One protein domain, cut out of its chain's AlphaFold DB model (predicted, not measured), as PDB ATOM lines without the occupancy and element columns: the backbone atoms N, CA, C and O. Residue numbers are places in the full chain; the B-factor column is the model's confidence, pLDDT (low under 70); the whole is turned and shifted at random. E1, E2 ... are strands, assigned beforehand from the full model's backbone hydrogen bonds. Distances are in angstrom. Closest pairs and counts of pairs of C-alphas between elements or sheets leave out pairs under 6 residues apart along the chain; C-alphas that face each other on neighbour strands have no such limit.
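Overview. This is residues 92 to 139 of the 139 residues of an uncharacterized protein of Actinomyces sp. oral taxon 414 (UniProt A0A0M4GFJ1). With little regular structure, this is a small, twisted three-stranded sheet with a wide loop, residues 95 to 116, swinging out and back between E1 and E2, and a tail after E3 trailing away to residue 139. The printed part has 48 residues and no named helix; E1, E2, E3 form an antiparallel meander, each strand the neighbour of the one before. It is all strand, though strands hold only 15 residues, and only just loose, close to compact: radius of gyration of the C-alphas 11.9 A, spans 37 by 27 by 16 A.

Along the chain. Find C-alpha 92 at (138.612, -12.515, 229.940), where E1, residues 92 to 94, begins its 6.6 A. E2, residues 117 to 122, and E3, residues 126 to 131, each run 16.1 A; E3 ends at (136.843, -8.527, 216.603).

Arrangement. Look at inner strand E2: hairpin partner E1 is antiparallel at 153 degrees, N 94 to O 119 2.8 A. Hairpin E2 and E3 stands at 154 degrees, N 120 to O 128 2.8 A.

Size, cuts and confidence. The farthest C-alphas, Arg 107 and Ala 139, are 37.4 A apart. The printed part has no cut; link E1 to E2 is long. Only residue 139 is under pLDDT 70.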
ATOM      1  N   GLY A  92     139.920 -11.992 230.302       97.06
ATOM      2  CA  GLY A  92     138.612 -12.515 229.940       97.06
ATOM      3  C   GLY A  92     138.087 -11.920 228.638       97.06
ATOM      4  O   GLY A  92     138.304 -10.747 228.343       97.06
ATOM      5  N   ILE A  93     137.356 -12.718 227.860       97.56
ATOM      6  CA  ILE A  93     136.749 -12.298 226.593       97.56
ATOM      7  C   ILE A  93     135.234 -12.482 226.689       97.56
ATOM      8  O   ILE A  93     134.739 -13.597 226.831       97.56
ATOM      9  N   LEU A  94     134.488 -11.383 226.588       97.38
ATOM     10  CA  LEU A  94     133.028 -11.390 226.510       97.38
ATOM     11  C   LEU A  94     132.575 -11.212 225.065       97.38
ATOM     12  O   LEU A  94     132.758 -10.148 224.475       97.38
ATOM     13  N   LEU A  95     131.954 -12.248 224.509       97.75
ATOM     14  CA  LEU A  95     131.265 -12.191 223.220       97.75
ATOM     15  C   LEU A  95     129.820 -11.686 223.388       97.75
ATOM     16  O   LEU A  95     129.449 -11.137 224.430       97.75
ATOM     17  N   SER A  96     129.012 -11.846 222.340       97.25
ATOM     18  CA  SER A  96     127.593 -11.490 222.346       97.25
ATOM     19  C   SER A  96     126.845 -12.189 223.484       97.25
ATOM     20  O   SER A  96     127.027 -13.383 223.727       97.25
ATOM     21  N   GLY A  97     125.984 -11.455 224.183       96.44
ATOM     22  CA  GLY A  97     125.182 -12.000 225.273       96.44
ATOM     23  C   GLY A  97     124.071 -11.062 225.731       96.44
ATOM     24  O   GLY A  97     123.938  -9.941 225.239       96.44
ATOM     25  N   ASN A  98     123.247 -11.533 226.668       95.31
ATOM     26  CA  ASN A  98     122.135 -10.762 227.217       95.31
ATOM     27  C   ASN A  98     122.601  -9.908 228.415       95.31
ATOM     28  O   ASN A  98     123.040 -10.499 229.398       95.31
ATOM     29  N   PRO A  99     122.480  -8.565 228.392       95.25
ATOM     30  CA  PRO A  99     122.862  -7.708 229.523       95.25
ATOM     31  C   PRO A  99     122.187  -8.048 230.865       95.25
ATOM     32  O   PRO A  99     122.752  -7.749 231.925       95.25
ATOM     33  N   GLU A 100     121.014  -8.691 230.819       95.44
ATOM     34  CA  GLU A 100     120.280  -9.181 231.997       95.44
ATOM     35  C   GLU A 100     120.993 -10.321 232.735       95.44
ATOM     36  O   GLU A 100     120.690 -10.579 233.893       95.44
ATOM     37  N   GLU A 101     121.982 -10.970 232.108       94.56
ATOM     38  CA  GLU A 101     122.820 -11.973 232.774       94.56
ATOM     39  C   GLU A 101     123.600 -11.366 233.948       94.56
ATOM     40  O   GLU A 101     123.963 -12.076 234.874       94.56
ATOM     41  N   GLY A 102     123.830 -10.049 233.956       94.69
ATOM     42  CA  GLY A 102     124.610  -9.395 235.000       94.69
ATOM     43  C   GLY A 102     126.071  -9.195 234.619       94.69
ATOM     44  O   GLY A 102     126.457  -9.267 233.450       94.69
ATOM     45  N   ALA A 103     126.888  -8.848 235.613       94.75
ATOM     46  CA  ALA A 103     128.331  -8.749 235.428       94.75
ATOM     47  C   ALA A 103     128.933 -10.160 235.392       94.75
ATOM     48  O   ALA A 103     128.617 -10.980 236.247       94.75
ATOM     49  N   VAL A 104     129.777 -10.430 234.395       94.69
ATOM     50  CA  VAL A 104     130.339 -11.769 234.163       94.69
ATOM     51  C   VAL A 104     131.855 -11.768 234.326       94.69
ATOM     52  O   VAL A 104     132.395 -12.596 235.043       94.69
ATOM     53  N   ILE A 105     132.562 -10.823 233.702       94.81
ATOM     54  CA  ILE A 105     134.018 -10.698 233.866       94.81
ATOM     55  C   ILE A 105     134.301  -9.383 234.581       94.81
ATOM     56  O   ILE A 105     134.108  -8.296 234.025       94.81
ATOM     57  N   GLY A 106     134.699  -9.480 235.851       89.81
ATOM     58  CA  GLY A 106     134.793  -8.329 236.743       89.81
ATOM     59  C   GLY A 106     133.444  -7.612 236.852       89.81
ATOM     60  O   GLY A 106     132.435  -8.206 237.213       89.81
ATOM     61  N   ARG A 107     133.412  -6.320 236.510       91.94
ATOM     62  CA  ARG A 107     132.182  -5.502 236.513       91.94
ATOM     63  C   ARG A 107     131.511  -5.410 235.137       91.94
ATOM     64  O   ARG A 107     130.574  -4.635 234.955       91.94
ATOM     65  N   VAL A 108     132.008  -6.151 234.147       96.19
ATOM     66  CA  VAL A 108     131.594  -6.001 232.751       96.19
ATOM     67  C   VAL A 108     130.409  -6.912 232.446       96.19
ATOM     68  O   VAL A 108     130.469  -8.127 232.635       96.19
ATOM     69  N   ARG A 109     129.329  -6.299 231.952       96.50
ATOM     70  CA  ARG A 109     128.136  -6.990 231.449       96.50
ATOM     71  C   ARG A 109     128.295  -7.354 229.969       96.50
ATOM     72  O   ARG A 109     128.892  -6.565 229.220       96.50
ATOM     73  N   PRO A 110     127.757  -8.494 229.513       96.00
ATOM     74  CA  PRO A 110     127.701  -8.795 228.090       96.00
ATOM     75  C   PRO A 110     126.769  -7.813 227.371       96.00
ATOM     76  O   PRO A 110     125.898  -7.187 227.975       96.00
ATOM     77  N   VAL A 111     126.965  -7.671 226.065       96.31
ATOM     78  CA  VAL A 111     126.118  -6.849 225.195       96.31
ATOM     79  C   VAL A 111     125.734  -7.663 223.975       96.31
ATOM     80  O   VAL A 111     126.504  -8.518 223.535       96.31
ATOM     81  N   ARG A 112     124.562  -7.391 223.401       96.56
ATOM     82  CA  ARG A 112     124.201  -7.981 222.111       96.56
ATOM     83  C   ARG A 112     125.124  -7.409 221.042       96.56
ATOM     84  O   ARG A 112     125.231  -6.194 220.896       96.56
ATOM     85  N   SER A 113     125.793  -8.285 220.311       97.00
ATOM     86  CA  SER A 113     126.758  -7.914 219.281       97.00
ATOM     87  C   SER A 113     126.759  -8.915 218.122       97.00
ATOM     88  O   SER A 113     126.216 -10.020 218.233       97.00
ATOM     89  N   ALA A 114     127.355  -8.510 216.998       97.38
ATOM     90  CA  ALA A 114     127.584  -9.392 215.856       97.38
ATOM     91  C   ALA A 114     128.542 -10.549 216.222       97.38
ATOM     92  O   ALA A 114     129.376 -10.384 217.120       97.38
ATOM     93  N   PRO A 115     128.479 -11.699 215.525       96.62
ATOM     94  CA  PRO A 115     129.398 -12.812 215.752       96.62
ATOM     95  C   PRO A 115     130.874 -12.383 215.734       96.62
ATOM     96  O   PRO A 115     131.311 -11.588 214.900       96.62
ATOM     97  N   GLY A 116     131.645 -12.883 216.701       96.81
ATOM     98  CA  GLY A 116     133.062 -12.553 216.877       96.81
ATOM     99  C   GLY A 116     133.354 -11.164 217.462       96.81
ATOM    100  O   GLY A 116     134.499 -10.907 217.828       96.81
ATOM    101  N   ARG A 117     132.367 -10.267 217.616       98.31
ATOM    102  CA  ARG A 117     132.577  -8.992 218.318       98.31
ATOM    103  C   ARG A 117     132.773  -9.259 219.810       98.31
ATOM    104  O   ARG A 117     131.883  -9.810 220.459       98.31
ATOM    105  N   ALA A 118     133.900  -8.803 220.347       97.69
ATOM    106  CA  ALA A 118     134.333  -9.090 221.706       97.69
ATOM    107  C   ALA A 118     134.571  -7.824 222.538       97.69
ATOM    108  O   ALA A 118     135.030  -6.796 222.037       97.69
ATOM    109  N   ARG A 119     134.323  -7.935 223.842       97.81
ATOM    110  CA  ARG A 119     134.824  -7.042 224.887       97.81
ATOM    111  C   ARG A 119     135.885  -7.808 225.672       97.81
ATOM    112  O   ARG A 119     135.556  -8.764 226.369       97.81
ATOM    113  N   VAL A 120     137.143  -7.419 225.531       97.81
ATOM    114  CA  VAL A 120     138.276  -8.039 226.223       97.81
ATOM    115  C   VAL A 120     138.535  -7.262 227.507       97.81
ATOM    116  O   VAL A 120     138.655  -6.039 227.480       97.81
ATOM    117  N   VAL A 121     138.588  -7.978 228.625       97.38
ATOM    118  CA  VAL A 121     138.873  -7.453 229.960       97.38
ATOM    119  C   VAL A 121     140.232  -7.989 230.373       97.38
ATOM    120  O   VAL A 121     140.393  -9.189 230.575       97.38
ATOM    121  N   SER A 122     141.212  -7.105 230.477       95.44
ATOM    122  CA  SER A 122     142.588  -7.440 230.823       95.44
ATOM    123  C   SER A 122     143.076  -6.521 231.935       95.44
ATOM    124  O   SER A 122     142.674  -5.360 232.007       95.44
ATOM    125  N   ARG A 123     143.965  -7.032 232.793       92.00
ATOM    126  CA  ARG A 123     144.650  -6.218 233.803       92.00
ATOM    127  C   ARG A 123     145.485  -5.111 233.151       92.00
ATOM    128  O   ARG A 123     145.449  -3.983 233.630       92.00
ATOM    129  N   ASP A 124     146.172  -5.430 232.057       92.75
ATOM    130  CA  ASP A 124     147.158  -4.533 231.448       92.75
ATOM    131  C   ASP A 124     146.514  -3.551 230.464       92.75
ATOM    132  O   ASP A 124     146.879  -2.379 230.415       92.75
ATOM    133  N   LEU A 125     145.522  -4.014 229.692       94.31
ATOM    134  CA  LEU A 125     144.853  -3.201 228.665       94.31
ATOM    135  C   LEU A 125     143.554  -2.543 229.155       94.31
ATOM    136  O   LEU A 125     142.980  -1.710 228.454       94.31
ATOM    137  N   GLY A 126     143.049  -2.933 230.325       95.44
ATOM    138  CA  GLY A 126     141.718  -2.552 230.783       95.44
ATOM    139  C   GLY A 126     140.615  -3.209 229.947       95.44
ATOM    140  O   GLY A 126     140.666  -4.400 229.637       95.44
ATOM    141  N   LEU A 127     139.581  -2.436 229.607       97.38
ATOM    142  CA  LEU A 127     138.465  -2.891 228.780       97.38
ATOM    143  C   LEU A 127     138.647  -2.404 227.339       97.38
ATOM    144  O   LEU A 127     138.531  -1.209 227.074       97.38
ATOM    145  N   VAL A 128     138.821  -3.335 226.404       97.50
ATOM    146  CA  VAL A 128     138.969  -3.027 224.975       97.50
ATOM    147  C   VAL A 128     137.934  -3.766 224.131       97.50
ATOM    148  O   VAL A 128     137.495  -4.868 224.462       97.50
ATOM    149  N   THR A 129     137.505  -3.160 223.026       97.38
ATOM    150  CA  THR A 129     136.660  -3.829 222.031       97.38
ATOM    151  C   THR A 129     137.534  -4.447 220.951       97.38
ATOM    152  O   THR A 129     138.407  -3.783 220.403       97.38
ATOM    153  N   ALA A 130     137.269  -5.705 220.621       97.31
ATOM    154  CA  ALA A 130     137.989  -6.452 219.598       97.31
ATOM    155  C   ALA A 130     137.014  -7.147 218.638       97.31
ATOM    156  O   ALA A 130     135.809  -7.241 218.891       97.31
ATOM    157  N   GLN A 131     137.538  -7.625 217.516       97.94
ATOM    158  CA  GLN A 131     136.843  -8.527 216.603       97.94
ATOM    159  C   GLN A 131     137.696  -9.784 216.477       97.94
ATOM    160  O   GLN A 131     138.863  -9.690 216.100       97.94
ATOM    161  N   LEU A 132     137.127 -10.944 216.799       97.19
ATOM    162  CA  LEU A 132     137.804 -12.217 216.596       97.19
ATOM    163  C   LEU A 132     137.978 -12.480 215.101       97.19
ATOM    164  O   LEU A 132     137.066 -12.233 214.303       97.19
ATOM    165  N   LEU A 133     139.150 -13.005 214.747       96.94
ATOM    166  CA  LEU A 133     139.397 -13.545 213.419       96.94
ATOM    167  C   LEU A 133     138.530 -14.786 213.218       96.94
ATOM    168  O   LEU A 133     138.395 -15.621 214.112       96.94
ATOM    169  N   TRP A 134     137.951 -14.901 212.028       95.69
ATOM    170  CA  TRP A 134     137.229 -16.095 211.631       95.69
ATOM    171  C   TRP A 134     138.184 -17.042 210.912       95.69
ATOM    172  O   TRP A 134     138.819 -16.662 209.929       95.69
ATOM    173  N   THR A 135     138.268 -18.274 211.404       94.56
ATOM    174  CA  THR A 135     138.859 -19.390 210.669       94.56
ATOM    175  C   THR A 135     137.735 -20.348 210.290       94.56
ATOM    176  O   THR A 135     136.881 -20.630 211.137       94.56
ATOM    177  N   PRO A 136     137.711 -20.871 209.053       93.88
ATOM    178  CA  PRO A 136     136.819 -21.966 208.712       93.88
ATOM    179  C   PRO A 136     137.010 -23.125 209.703       93.88
ATOM    180  O   PRO A 136     138.163 -23.428 210.048       93.88
ATOM    181  N   PRO A 137     135.924 -23.774 210.164       88.56
ATOM    182  CA  PRO A 137     136.030 -24.997 210.944       88.56
ATOM    183  C   PRO A 137     136.827 -26.040 210.161       88.56
ATOM    184  O   PRO A 137     136.617 -26.216 208.959       88.56
ATOM    185  N   ARG A 138     137.755 -26.716 210.837       84.19
ATOM    186  CA  ARG A 138     138.432 -27.886 210.274       84.19
ATOM    187  C   ARG A 138     137.588 -29.110 210.621       84.19
ATOM    188  O   ARG A 138     137.161 -29.228 211.767       84.19
ATOM    189  N   ALA A 139     137.291 -29.919 209.606       67.44
ATOM    190  CA  ALA A 139     136.583 -31.187 209.751       67.44
ATOM    191  C   ALA A 139     137.443 -32.221 210.488       67.44
ATOM    192  O   ALA A 139     138.688 -32.130 210.368       67.44
TER     193      ALA A 139